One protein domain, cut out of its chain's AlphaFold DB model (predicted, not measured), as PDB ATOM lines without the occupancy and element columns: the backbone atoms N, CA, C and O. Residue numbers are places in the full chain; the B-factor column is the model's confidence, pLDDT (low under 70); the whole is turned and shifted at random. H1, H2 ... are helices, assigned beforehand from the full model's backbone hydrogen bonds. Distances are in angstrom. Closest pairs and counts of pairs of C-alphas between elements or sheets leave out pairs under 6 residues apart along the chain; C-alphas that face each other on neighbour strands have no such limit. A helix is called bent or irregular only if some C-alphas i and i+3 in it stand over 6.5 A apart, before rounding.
ATOM      1  N   THR A   2      92.402  -6.376  11.218       75.56
ATOM      2  CA  THR A   2      92.193  -4.926  11.389       75.56
ATOM      3  C   THR A   2      93.050  -4.249  12.474       75.56
ATOM      4  O   THR A   2      93.653  -3.227  12.162       75.56
ATOM      5  N   PRO A   3      93.194  -4.787  13.706       83.25
ATOM      6  CA  PRO A   3      94.016  -4.139  14.738       83.25
ATOM      7  C   PRO A   3      95.503  -4.060  14.372       83.25
ATOM      8  O   PRO A   3      96.105  -2.999  14.484       83.25
ATOM      9  N   ALA A   4      96.067  -5.146  13.833       82.94
ATOM     10  CA  ALA A   4      97.463  -5.191  13.397       82.94
ATOM     11  C   ALA A   4      97.751  -4.204  12.252       82.94
ATOM     12  O   ALA A   4      98.806  -3.580  12.230       82.94
ATOM     13  N   VAL A   5      96.803  -4.017  11.326       86.25
ATOM     14  CA  VAL A   5      96.908  -3.007  10.257       86.25
ATOM     15  C   VAL A   5      96.897  -1.588  10.837       86.25
ATOM     16  O   VAL A   5      97.707  -0.760  10.435       86.25
ATOM     17  N   ILE A   6      96.034  -1.298  11.818       89.94
ATOM     18  CA  ILE A   6      95.993   0.016  12.487       89.94
ATOM     19  C   ILE A   6      97.297   0.294  13.244       89.94
ATOM     20  O   ILE A   6      97.836   1.396  13.153       89.94
ATOM     21  N   GLU A   7      97.819  -0.690  13.973       89.81
ATOM     22  CA  GLU A   7      99.104  -0.577  14.668       89.81
ATOM     23  C   GLU A   7     100.259  -0.354  13.688       89.81
ATOM     24  O   GLU A   7     101.067   0.549  13.893       89.81
ATOM     25  N   ALA A   8     100.298  -1.111  12.588       91.00
ATOM     26  CA  ALA A   8     101.312  -0.960  11.553       91.00
ATOM     27  C   ALA A   8     101.262   0.420  10.884       91.00
ATOM     28  O   ALA A   8     102.306   1.038  10.703       91.00
ATOM     29  N   ARG A   9     100.065   0.949  10.592       93.38
ATOM     30  CA  ARG A   9      99.895   2.322  10.084       93.38
ATOM     31  C   ARG A   9     100.465   3.359  11.046       93.38
ATOM     32  O   ARG A   9     101.190   4.249  10.617       93.38
ATOM     33  N   ARG A  10     100.150   3.250  12.342       93.06
ATOM     34  CA  ARG A  10     100.654   4.181  13.369       93.06
ATOM     35  C   ARG A  10     102.173   4.122  13.478       93.06
ATOM     36  O   ARG A  10     102.813   5.165  13.515       93.06
ATOM     37  N   ALA A  11     102.732   2.917  13.491       92.00
ATOM     38  CA  ALA A  11     104.171   2.717  13.555       92.00
ATOM     39  C   ALA A  11     104.882   3.270  12.314       92.00
ATOM     40  O   ALA A  11     105.890   3.950  12.442       92.00
ATOM     41  N   ILE A  12     104.339   3.035  11.118       94.00
ATOM     42  CA  ILE A  12     104.891   3.599   9.886       94.00
ATOM     43  C   ILE A  12     104.808   5.122   9.889       94.00
ATOM     44  O   ILE A  12     105.808   5.758   9.599       94.00
ATOM     45  N   ALA A  13     103.677   5.714  10.281       94.56
ATOM     46  CA  ALA A  13     103.556   7.168  10.373       94.56
ATOM     47  C   ALA A  13     104.585   7.771  11.347       94.56
ATOM     48  O   ALA A  13     105.144   8.833  11.089       94.56
ATOM     49  N   GLU A  14     104.871   7.079  12.452       92.00
ATOM     50  CA  GLU A  14     105.921   7.476  13.389       92.00
ATOM     51  C   GLU A  14     107.329   7.375  12.778       92.00
ATOM     52  O   GLU A  14     108.166   8.241  13.026       92.00
ATOM     53  N   LEU A  15     107.601   6.346  11.974       92.50
ATOM     54  CA  LEU A  15     108.885   6.168  11.290       92.50
ATOM     55  C   LEU A  15     109.072   7.147  10.118       92.50
ATOM     56  O   LEU A  15     110.185   7.632   9.899       92.50
ATOM     57  N   ASP A  16     107.989   7.467   9.409       94.44
ATOM     58  CA  ASP A  16     107.923   8.466   8.339       94.44
ATOM     59  C   ASP A  16     108.118   9.892   8.871       94.44
ATOM     60  O   ASP A  16     108.648  10.741   8.160       94.44
ATOM     61  N   ALA A  17     107.739  10.161  10.128       92.88
ATOM     62  CA  ALA A  17     107.932  11.468  10.759       92.88
ATOM     63  C   ALA A  17     109.415  11.860  10.902       92.88
ATOM     64  O   ALA A  17     109.722  13.028  11.139       92.88
ATOM     65  N   GLY A  18     110.335  10.901  10.750       92.19
ATOM     66  CA  GLY A  18     111.761  11.156  10.607       92.19
ATOM     67  C   GLY A  18     112.639  10.292  11.505       92.19
ATOM     68  O   GLY A  18     112.221   9.296  12.105       92.19
ATOM     69  N   PHE A  19     113.912  10.667  11.589       93.56
ATOM     70  CA  PHE A  19     114.886  10.024  12.464       93.56
ATOM     71  C   PHE A  19     114.928  10.745  13.818       93.56
ATOM     72  O   PHE A  19     115.840  11.515  14.106       93.56
ATOM     73  N   LEU A  20     113.886  10.545  14.632       95.00
ATOM     74  CA  LEU A  20     113.665  11.333  15.848       95.00
ATOM     75  C   LEU A  20     113.876  10.521  17.131       95.00
ATOM     76  O   LEU A  20     113.296   9.450  17.326       95.00
ATOM     77  N   TYR A  21     114.633  11.095  18.064       93.94
ATOM     78  CA  TYR A  21     114.723  10.660  19.452       93.94
ATOM     79  C   TYR A  21     113.797  11.525  20.315       93.94
ATOM     80  O   TYR A  21     114.013  12.725  20.470       93.94
ATOM     81  N   LYS A  22     112.741  10.926  20.882       91.81
ATOM     82  CA  LYS A  22     111.753  11.626  21.735       91.81
ATOM     83  C   LYS A  22     111.183  12.915  21.102       91.81
ATOM     84  O   LYS A  22     110.948  13.894  21.802       91.81
ATOM     85  N   GLY A  23     110.961  12.909  19.786       92.56
ATOM     86  CA  GLY A  23     110.357  14.032  19.053       92.56
ATOM     87  C   GLY A  23     111.327  15.123  18.592       92.56
ATOM     88  O   GLY A  23     110.880  16.111  18.024       92.56
ATOM     89  N   ARG A  24     112.638  14.951  18.795       94.56
ATOM     90  CA  ARG A  24     113.682  15.840  18.264       94.56
ATOM     91  C   ARG A  24     114.771  15.051  17.550       94.56
ATOM     92  O   ARG A  24     114.835  13.830  17.680       94.56
ATOM     93  N   GLU A  25     115.656  15.741  16.844       95.00
ATOM     94  CA  GLU A  25     116.853  15.109  16.293       95.00
ATOM     95  C   GLU A  25     117.769  14.585  17.421       95.00
ATOM     96  O   GLU A  25     117.863  15.207  18.493       95.00
ATOM     97  N   PRO A  26     118.407  13.416  17.230       94.75
ATOM     98  CA  PRO A  26     119.363  12.871  18.187       94.75
ATOM     99  C   PRO A  26     120.593  13.780  18.282       94.75
ATOM    100  O   PRO A  26     121.193  14.143  17.276       94.75
ATOM    101  N   ALA A  27     120.982  14.131  19.505       94.56
ATOM    102  CA  ALA A  27     122.057  15.086  19.769       94.56
ATOM    103  C   ALA A  27     123.424  14.413  19.946       94.56
ATOM    104  O   ALA A  27     124.461  15.065  19.839       94.56
ATOM    105  N   HIS A  28     123.446  13.114  20.250       92.69
ATOM    106  CA  HIS A  28     124.681  12.369  20.465       92.69
ATOM    107  C   HIS A  28     124.564  10.909  19.998       92.69
ATOM    108  O   HIS A  28     123.455  10.375  19.902       92.69
ATOM    109  N   PRO A  29     125.694  10.212  19.767       93.19
ATOM    110  CA  PRO A  29     125.697   8.862  19.192       93.19
ATOM    111  C   PRO A  29     124.863   7.818  19.949       93.19
ATOM    112  O   PRO A  29     124.256   6.942  19.340       93.19
ATOM    113  N   GLY A  30     124.784   7.912  21.282       92.50
ATOM    114  CA  GLY A  30     123.915   7.037  22.080       92.50
ATOM    115  C   GLY A  30     122.416   7.192  21.774       92.50
ATOM    116  O   GLY A  30     121.687   6.202  21.763       92.50
ATOM    117  N   GLU A  31     121.949   8.409  21.482       96.44
ATOM    118  CA  GLU A  31     120.565   8.641  21.049       96.44
ATOM    119  C   GLU A  31     120.340   8.135  19.628       96.44
ATOM    120  O   GLU A  31     119.311   7.523  19.359       96.44
ATOM    121  N   GLU A  32     121.323   8.315  18.745       95.56
ATOM    122  CA  GLU A  32     121.288   7.770  17.388       95.56
ATOM    123  C   GLU A  32     121.122   6.241  17.409       95.56
ATOM    124  O   GLU A  32     120.238   5.690  16.751       95.56
ATOM    125  N   LEU A  33     121.915   5.553  18.239       95.12
ATOM    126  CA  LEU A  33     121.805   4.110  18.451       95.12
ATOM    127  C   LEU A  33     120.420   3.717  18.981       95.12
ATOM    128  O   LEU A  33     119.858   2.717  18.534       95.12
ATOM    129  N   ALA A  34     119.849   4.493  19.904       94.88
ATOM    130  CA  ALA A  34     118.514   4.225  20.433       94.88
ATOM    131  C   ALA A  34     117.421   4.358  19.357       94.88
ATOM    132  O   ALA A  34     116.501   3.537  19.320       94.88
ATOM    133  N   VAL A  35     117.523   5.349  18.464       96.06
ATOM    134  CA  VAL A  35     116.589   5.500  17.336       96.06
ATOM    135  C   VAL A  35     116.726   4.323  16.371       96.06
ATOM    136  O   VAL A  35     115.714   3.711  16.029       96.06
ATOM    137  N   TRP A  36     117.950   3.929  16.006       96.38
ATOM    138  CA  TRP A  36     118.179   2.746  15.169       96.38
ATOM    139  C   TRP A  36     117.641   1.461  15.804       96.38
ATOM    140  O   TRP A  36     116.942   0.692  15.144       96.38
ATOM    141  N   GLY A  37     117.885   1.256  17.100       94.00
ATOM    142  CA  GLY A  37     117.347   0.120  17.845       94.00
ATOM    143  C   GLY A  37     115.818   0.089  17.820       94.00
ATOM    144  O   GLY A  37     115.224  -0.950  17.536       94.00
ATOM    145  N   LYS A  38     115.167   1.241  18.019       93.69
ATOM    146  CA  LYS A  38     113.709   1.361  17.913       93.69
ATOM    147  C   LYS A  38     113.206   1.009  16.511       93.69
ATOM    148  O   LYS A  38     112.251   0.238  16.405       93.69
ATOM    149  N   ARG A  39     113.837   1.529  15.451       94.31
ATOM    150  CA  ARG A  39     113.486   1.202  14.055       94.31
ATOM    151  C   ARG A  39     113.576  -0.304  13.799       94.31
ATOM    152  O   ARG A  39     112.622  -0.888  13.287       94.31
ATOM    153  N   ALA A  40     114.658  -0.945  14.245       92.31
ATOM    154  CA  ALA A  40     114.837  -2.391  14.132       92.31
ATOM    155  C   ALA A  40     113.755  -3.172  14.899       92.31
ATOM    156  O   ALA A  40     113.146  -4.092  14.352       92.31
ATOM    157  N   SER A  41     113.475  -2.793  16.151       90.88
ATOM    158  CA  SER A  41     112.454  -3.443  16.980       90.88
ATOM    159  C   SER A  41     111.048  -3.315  16.394       90.88
ATOM    160  O   SER A  41     110.308  -4.297  16.380       90.88
ATOM    161  N   ILE A  42     110.680  -2.133  15.896       90.38
ATOM    162  CA  ILE A  42     109.380  -1.891  15.263       90.38
ATOM    163  C   ILE A  42     109.263  -2.695  13.967       90.38
ATOM    164  O   ILE A  42     108.283  -3.422  13.794       90.38
ATOM    165  N   GLY A  43     110.269  -2.615  13.091       88.25
ATOM    166  CA  GLY A  43     110.261  -3.300  11.801       88.25
ATOM    167  C   GLY A  43     110.163  -4.824  11.937       88.25
ATOM    168  O   GLY A  43     109.273  -5.439  11.349       88.25
ATOM    169  N   ALA A  44     110.995  -5.438  12.787       84.25
ATOM    170  CA  ALA A  44     110.948  -6.884  13.030       84.25
ATOM    171  C   ALA A  44     109.708  -7.313  13.838       84.25
ATOM    172  O   ALA A  44     109.038  -8.297  13.507       84.25
ATOM    173  N   GLY A  45     109.392  -6.582  14.910       81.12
ATOM    174  CA  GLY A  45     108.319  -6.923  15.843       81.12
ATOM    175  C   GLY A  45     106.927  -6.807  15.229       81.12
ATOM    176  O   GLY A  45     106.150  -7.757  15.277       81.12
ATOM    177  N   LEU A  46     106.589  -5.665  14.627       78.19
ATOM    178  CA  LEU A  46     105.276  -5.487  13.999       78.19
ATOM    179  C   LEU A  46     105.191  -6.185  12.636       78.19
ATOM    180  O   LEU A  46     104.153  -6.768  12.322       78.19
ATOM    181  N   GLY A  47     106.285  -6.225  11.867       72.50
ATOM    182  CA  GLY A  47     106.331  -6.934  10.585       72.50
ATOM    183  C   GLY A  47     106.089  -8.445  10.712       72.50
ATOM    184  O   GLY A  47     105.476  -9.044   9.828       72.50
ATOM    185  N   SER A  48     106.508  -9.066  11.822       75.38
ATOM    186  CA  SER A  48     106.234 -10.484  12.118       75.38
ATOM    187  C   SER A  48     104.805 -10.750  12.610       75.38
ATOM    188  O   SER A  48     104.286 -11.848  12.409       75.38
ATOM    189  N   ARG A  49     104.140  -9.755  13.212       73.50
ATOM    190  CA  ARG A  49     102.748  -9.851  13.695       73.50
ATOM    191  C   ARG A  49     101.707  -9.678  12.591       73.50
ATOM    192  O   ARG A  49     100.575 -10.145  12.738       73.50
ATOM    193  N   LEU A  50     102.076  -9.051  11.476       75.00
ATOM    194  CA  LEU A  50     101.285  -9.037  10.245       75.00
ATOM    195  C   LEU A  50     101.351 -10.420   9.573       75.00
ATOM    196  O   LEU A  50     102.093 -10.645   8.618       75.00
ATOM    197  N   ILE A  51     100.569 -11.369  10.093       69.06
ATOM    198  CA  ILE A  51     100.380 -12.683   9.470       69.06
ATOM    199  C   ILE A  51      99.491 -12.498   8.238       69.06
ATOM    200  O   ILE A  51      98.280 -12.304   8.345       69.06
ATOM    201  N   ILE A  52     100.113 -12.554   7.064       68.25
ATOM    202  CA  ILE A  52      99.440 -12.418   5.774       68.25
ATOM    203  C   ILE A  52      99.210 -13.814   5.206       68.25
ATOM    204  O   ILE A  52     100.152 -14.488   4.791       68.25
ATOM    205  N   VAL A  53      97.953 -14.251   5.183       66.12
ATOM    206  CA  VAL A  53      97.570 -15.493   4.507       66.12
ATOM    207  C   VAL A  53      97.385 -15.186   3.024       66.12
ATOM    208  O   VAL A  53      96.378 -14.612   2.624       66.12
ATOM    209  N   THR A  54      98.359 -15.570   2.202       65.88
ATOM    210  CA  THR A  54      98.359 -15.320   0.748       65.88
ATOM    211  C   THR A  54      97.627 -16.396  -0.059       65.88
ATOM    212  O   THR A  54      97.521 -16.296  -1.278       65.88
ATOM    213  N   HIS A  55      97.097 -17.433   0.597       68.25
ATOM    214  CA  HIS A  55      96.383 -18.507  -0.088       68.25
ATOM    215  C   HIS A  55      95.095 -17.967  -0.754       68.25
ATOM    216  O   HIS A  55      94.294 -17.329  -0.063       68.25
ATOM    217  N   PRO A  56      94.809 -18.273  -2.039       63.75
ATOM    218  CA  PRO A  56      93.703 -17.674  -2.806       63.75
ATOM    219  C   PRO A  56      92.321 -17.763  -2.139       63.75
ATOM    220  O   PRO A  56      91.494 -16.860  -2.261       63.75
ATOM    221  N   ARG A  57      92.081 -18.836  -1.374       66.88
ATOM    222  CA  ARG A  57      90.863 -19.045  -0.563       66.88
ATOM    223  C   ARG A  57      90.623 -17.949   0.487       66.88
ATOM    224  O   ARG A  57      89.472 -17.651   0.788       66.88
ATOM    225  N   PHE A  58      91.684 -17.374   1.045       64.62
ATOM    226  CA  PHE A  58      91.639 -16.368   2.115       64.62
ATOM    227  C   PHE A  58      92.092 -14.980   1.639       64.62
ATOM    228  O   PHE A  58      91.979 -14.006   2.379       64.62
ATOM    229  N   ALA A  59      92.539 -14.876   0.383       66.00
ATOM    230  CA  ALA A  59      93.084 -13.658  -0.202       66.00
ATOM    231  C   ALA A  59      92.035 -12.565  -0.507       66.00
ATOM    232  O   ALA A  59      92.388 -11.452  -0.871       66.00
ATOM    233  N   ARG A  60      90.733 -12.841  -0.338       72.56
ATOM    234  CA  ARG A  60      89.651 -11.875  -0.623       72.56
ATOM    235  C   ARG A  60      89.457 -10.807   0.462       72.56
ATOM    236  O   ARG A  60      88.451 -10.103   0.446       72.56
ATOM    237  N   HIS A  61      90.356 -10.705   1.443       77.94
ATOM    238  CA  HIS A  61      90.213  -9.699   2.490       77.94
ATOM    239  C   HIS A  61      90.481  -8.299   1.910       77.94
ATOM    240  O   HIS A  61      91.555  -8.083   1.352       77.94
ATOM    241  N   PRO A  62      89.601  -7.303   2.130       81.81
ATOM    242  CA  PRO A  62      89.727  -5.957   1.548       81.81
ATOM    243  C   PRO A  62      90.958  -5.151   1.997       81.81
ATOM    244  O   PRO A  62      91.165  -4.043   1.532       81.81
ATOM    245  N   LEU A  63      91.766  -5.686   2.915       83.81
ATOM    246  CA  LEU A  63      92.960  -5.025   3.458       83.81
ATOM    247  C   LEU A  63      94.220  -5.854   3.176       83.81
ATOM    248  O   LEU A  63      95.251  -5.623   3.798       83.81
ATOM    249  N   LEU A  64      94.131  -6.880   2.320       83.50
ATOM    250  CA  LEU A  64      95.257  -7.766   2.042       83.50
ATOM    251  C   LEU A  64      96.409  -7.001   1.389       83.50
ATOM    252  O   LEU A  64      97.535  -7.084   1.866       83.50
ATOM    253  N   GLU A  65      96.113  -6.260   0.321       85.88
ATOM    254  CA  GLU A  65      97.111  -5.480  -0.420       85.88
ATOM    255  C   GLU A  65      97.789  -4.455   0.488       85.88
ATOM    256  O   GLU A  65      99.013  -4.382   0.543       85.88
ATOM    257  N   GLU A  66      96.996  -3.749   1.294       88.94
ATOM    258  CA  GLU A  66      97.524  -2.819   2.284       88.94
ATOM    259  C   GLU A  66      98.398  -3.526   3.329       88.94
ATOM    260  O   GLU A  66      99.480  -3.052   3.653       88.94
ATOM    261  N   ALA A  67      97.971  -4.673   3.861       87.50
ATOM    262  CA  ALA A  67      98.773  -5.412   4.831       87.50
ATOM    263  C   ALA A  67     100.120  -5.864   4.239       87.50
ATOM    264  O   ALA A  67     101.123  -5.866   4.956       87.50
ATOM    265  N   ILE A  68     100.151  -6.226   2.949       87.94
ATOM    266  CA  ILE A  68     101.380  -6.569   2.217       87.94
ATOM    267  C   ILE A  68     102.296  -5.351   2.115       87.94
ATOM    268  O   ILE A  68     103.470  -5.463   2.468       87.94
ATOM    269  N   ASP A  69     101.764  -4.200   1.702       90.56
ATOM    270  CA  ASP A  69     102.528  -2.953   1.598       90.56
ATOM    271  C   ASP A  69     103.116  -2.531   2.954       90.56
ATOM    272  O   ASP A  69     104.328  -2.358   3.095       90.56
ATOM    273  N   LEU A  70     102.283  -2.482   4.000       91.56
ATOM    274  CA  LEU A  70     102.723  -2.128   5.352       91.56
ATOM    275  C   LEU A  70     103.820  -3.079   5.852       91.56
ATOM    276  O   LEU A  70     104.797  -2.639   6.460       91.56
ATOM    277  N   ARG A  71     103.700  -4.386   5.580       89.50
ATOM    278  CA  ARG A  71     104.728  -5.363   5.961       89.50
ATOM    279  C   ARG A  71     106.033  -5.139   5.200       89.50
ATOM    280  O   ARG A  71     107.094  -5.222   5.813       89.50
ATOM    281  N   ALA A  72     105.966  -4.851   3.901       91.12
ATOM    282  CA  ALA A  72     107.146  -4.560   3.093       91.12
ATOM    283  C   ALA A  72     107.876  -3.309   3.605       91.12
ATOM    284  O   ALA A  72     109.092  -3.337   3.791       91.12
ATOM    285  N   ARG A  73     107.134  -2.247   3.934       93.75
ATOM    286  CA  ARG A  73     107.690  -1.013   4.504       93.75
ATOM    287  C   ARG A  73     108.326  -1.234   5.877       93.75
ATOM    288  O   ARG A  73     109.449  -0.795   6.107       93.75
ATOM    289  N   LEU A  74     107.661  -1.965   6.777       92.50
ATOM    290  CA  LEU A  74     108.228  -2.326   8.086       92.50
ATOM    291  C   LEU A  74     109.518  -3.146   7.950       92.50
ATOM    292  O   LEU A  74     110.475  -2.909   8.689       92.50
ATOM    293  N   LEU A  75     109.561  -4.080   6.996       91.56
ATOM    294  CA  LEU A  75     110.766  -4.856   6.714       91.56
ATOM    295  C   LEU A  75     111.897  -3.966   6.182       91.56
ATOM    296  O   LEU A  75     113.036  -4.133   6.605       91.56
ATOM    297  N   ALA A  76     111.595  -2.992   5.323       93.25
ATOM    298  CA  ALA A  76     112.594  -2.054   4.819       93.25
ATOM    299  C   ALA A  76     113.258  -1.252   5.954       93.25
ATOM    300  O   ALA A  76     114.483  -1.171   5.999       93.25
ATOM    301  N   TYR A  77     112.482  -0.748   6.923       93.75
ATOM    302  CA  TYR A  77     113.050  -0.086   8.109       93.75
ATOM    303  C   TYR A  77     113.901  -1.018   8.966       93.75
ATOM    304  O   TYR A  77     114.901  -0.588   9.540       93.75
ATOM    305  N   TYR A  78     113.508  -2.289   9.083       93.50
ATOM    306  CA  TYR A  78     114.315  -3.272   9.795       93.50
ATOM    307  C   TYR A  78     115.657  -3.506   9.100       93.50
ATOM    308  O   TYR A  78     116.685  -3.480   9.772       93.50
ATOM    309  N   GLU A  79     115.661  -3.715   7.784       94.12
ATOM    310  CA  GLU A  79     116.891  -3.960   7.023       94.12
ATOM    311  C   GLU A  79     117.819  -2.738   7.034       94.12
ATOM    312  O   GLU A  79     119.020  -2.881   7.267       94.12
ATOM    313  N   GLU A  80     117.262  -1.531   6.893       94.75
ATOM    314  CA  GLU A  80     118.006  -0.276   7.054       94.75
ATOM    315  C   GLU A  80     118.664  -0.206   8.441       94.75
ATOM    316  O   GLU A  80     119.882  -0.048   8.566       94.75
ATOM    317  N   ALA A  81     117.875  -0.401   9.501       93.69
ATOM    318  CA  ALA A  81     118.381  -0.347  10.864       93.69
ATOM    319  C   ALA A  81     119.406  -1.447  11.154       93.69
ATOM    320  O   ALA A  81     120.399  -1.209  11.841       93.69
ATOM    321  N   ARG A  82     119.209  -2.651  10.612       93.19
ATOM    322  CA  ARG A  82     120.150  -3.767  10.732       93.19
ATOM    323  C   ARG A  82     121.499  -3.438  10.093       93.19
ATOM    324  O   ARG A  82     122.526  -3.810  10.661       93.19
ATOM    325  N   ALA A  83     121.503  -2.750   8.954       94.69
ATOM    326  CA  ALA A  83     122.727  -2.326   8.283       94.69
ATOM    327  C   ALA A  83     123.472  -1.224   9.062       94.69
ATOM    328  O   ALA A  83     124.702  -1.259   9.151       94.69
ATOM    329  N   GLU A  84     122.746  -0.278   9.667       95.19
ATOM    330  CA  GLU A  84     123.339   0.876  10.359       95.19
ATOM    331  C   GLU A  84     123.705   0.625  11.826       95.19
ATOM    332  O   GLU A  84     124.684   1.191  12.322       95.19
ATOM    333  N   MET A  85     122.993  -0.263  12.527       92.62
ATOM    334  CA  MET A  85     123.221  -0.536  13.952       92.62
ATOM    335  C   MET A  85     124.690  -0.837  14.307       92.62
ATOM    336  O   MET A  85     125.174  -0.261  15.282       92.62
ATOM    337  N   PRO A  86     125.459  -1.648  13.549       93.50
ATOM    338  CA  PRO A  86     126.876  -1.874  13.851       93.50
ATOM    339  C   PRO A  86     127.739  -0.606  13.768       93.50
ATOM    340  O   PRO A  86     128.733  -0.473  14.485       93.50
ATOM    341  N   ARG A  87     127.394   0.338  12.883       92.06
ATOM    342  CA  ARG A  87     128.087   1.630  12.763       92.06
ATOM    343  C   ARG A  87     127.678   2.563  13.900       92.06
ATOM    344  O   ARG A  87     128.551   3.131  14.550       92.06
ATOM    345  N   ALA A  88     126.381   2.650  14.194       91.38
ATOM    346  CA  ALA A  88     125.855   3.439  15.304       91.38
ATOM    347  C   ALA A  88     126.394   2.957  16.663       91.38
ATOM    348  O   ALA A  88     126.789   3.768  17.493       91.38
ATOM    349  N   MET A  89     126.501   1.641  16.868       92.06
ATOM    350  CA  MET A  89     127.052   1.051  18.092       92.06
ATOM    351  C   MET A  89     128.537   1.382  18.264       92.06
ATOM    352  O   MET A  89     128.970   1.729  19.360       92.06
ATOM    353  N   ARG A  90     129.318   1.339  17.177       90.31
ATOM    354  CA  ARG A  90     130.719   1.784  17.189       90.31
ATOM    355  C   ARG A  90     130.843   3.262  17.559       90.31
ATOM    356  O   ARG A  90     131.598   3.577  18.475       90.31
ATOM    357  N   ARG A  91     130.048   4.142  16.931       90.75
ATOM    358  CA  ARG A  91     129.999   5.578  17.269       90.75
ATOM    359  C   ARG A  91     129.620   5.810  18.735       90.75
ATOM    360  O   ARG A  91     130.277   6.591  19.413       90.75
ATOM    361  N   ALA A  92     128.601   5.109  19.235       91.00
ATOM    362  CA  ALA A  92     128.149   5.206  20.625       91.00
ATOM    363  C   ALA A  92     129.225   4.791  21.639       91.00
ATOM    364  O   ALA A  92     129.319   5.395  22.703       91.00
ATOM    365  N   ASN A  93     130.065   3.819  21.282       88.75
ATOM    366  CA  ASN A  93     131.169   3.347  22.115       88.75
ATOM    367  C   ASN A  93     132.479   4.135  21.909       88.75
ATOM    368  O   ASN A  93     133.505   3.747  22.462       88.75
ATOM    369  N   GLY A  94     132.483   5.197  21.092       82.81
ATOM    370  CA  GLY A  94     133.693   5.964  20.772       82.81
ATOM    371  C   GLY A  94     134.722   5.194  19.931       82.81
ATOM    372  O   GLY A  94     135.888   5.578  19.873       82.81
TER     373      GLY A  94
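This is residues 2 to 94 of the 98 residues of an uncharacterized protein of Methylobacterium oxalidis (UniProt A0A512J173). A long helical hairpin of H2 and H3, side by side and running opposite ways, has the shorter H1 packed over one end of it, near the last residues of H2 and the first part of H3. The three make an up-and-down bundle, each helix running against the one before it, and in the link from H2 to H3 residues 55 to 60 stick out. The printed part has 93 residues with three named helices in the order H1, H2, H3 and no named strand, and its class is all helix. The whole is loose, with a radius of gyration of the C-alphas of 15.3 A, and its C-alphas span 54 by 23 by 14 A, a rod.

H1, residues 2 to 16, touches H2, residues 29 to 49, at a shallow tilt of 24 degrees, opposite ways, and the two form a helical hairpin. Their closest C-alphas, those of Ala 8 and Leu 46, are 6.5 A apart. H3, residues 64 to 92, touches H1 with residues 66 to 74 alone, at a steep tilt of 42 degrees, the same way; the closest C-alphas are those of Val 5 and Ala 67, 6.2 A apart. H2 and H3 form a second helical hairpin and touch with 43 pairs of C-alphas within 8 A, at a shallow tilt of 28 degrees, opposite ways. Their closest C-alphas, those of Gly 43 and Leu 74, are 4.3 A apart. Of these three pairs, two are at a shallow tilt, and the helix packing is mostly aligned, but only just. Every O i to N i+4 pair is within hydrogen-bond range in H1, against 16 of 17 in H2 and 23 of 25 in H3.

H1 begins at C-alpha 2, at (92.193, -4.926, 11.389), and is 20.9 A long from first to last C-alpha. H2 begins at C-alpha 29, at (125.697, 8.862, 19.192), and is 30.1 A long. H3, the longest helix with 29 residues, measures 39.9 A and ends at C-alpha 92, at (128.149, 5.206, 20.625). It is irregular, but only just: C-alphas 83 and 86 are 7.0 A apart, and its line is a rough one. It has a kink of 45 degrees near residue 86.

The two C-alphas farthest apart, those of Arg 57 and Gly 94, are 54.0 A from each other. The printed part has no cut. Both links are long: residues 17 to 28 between H1 and H2, and residues 50 to 63 between H2 and H3, of which 55 to 60 stand free. The mean pLDDT of the printed part is 87.7, and residues 51 to 59 are under 70.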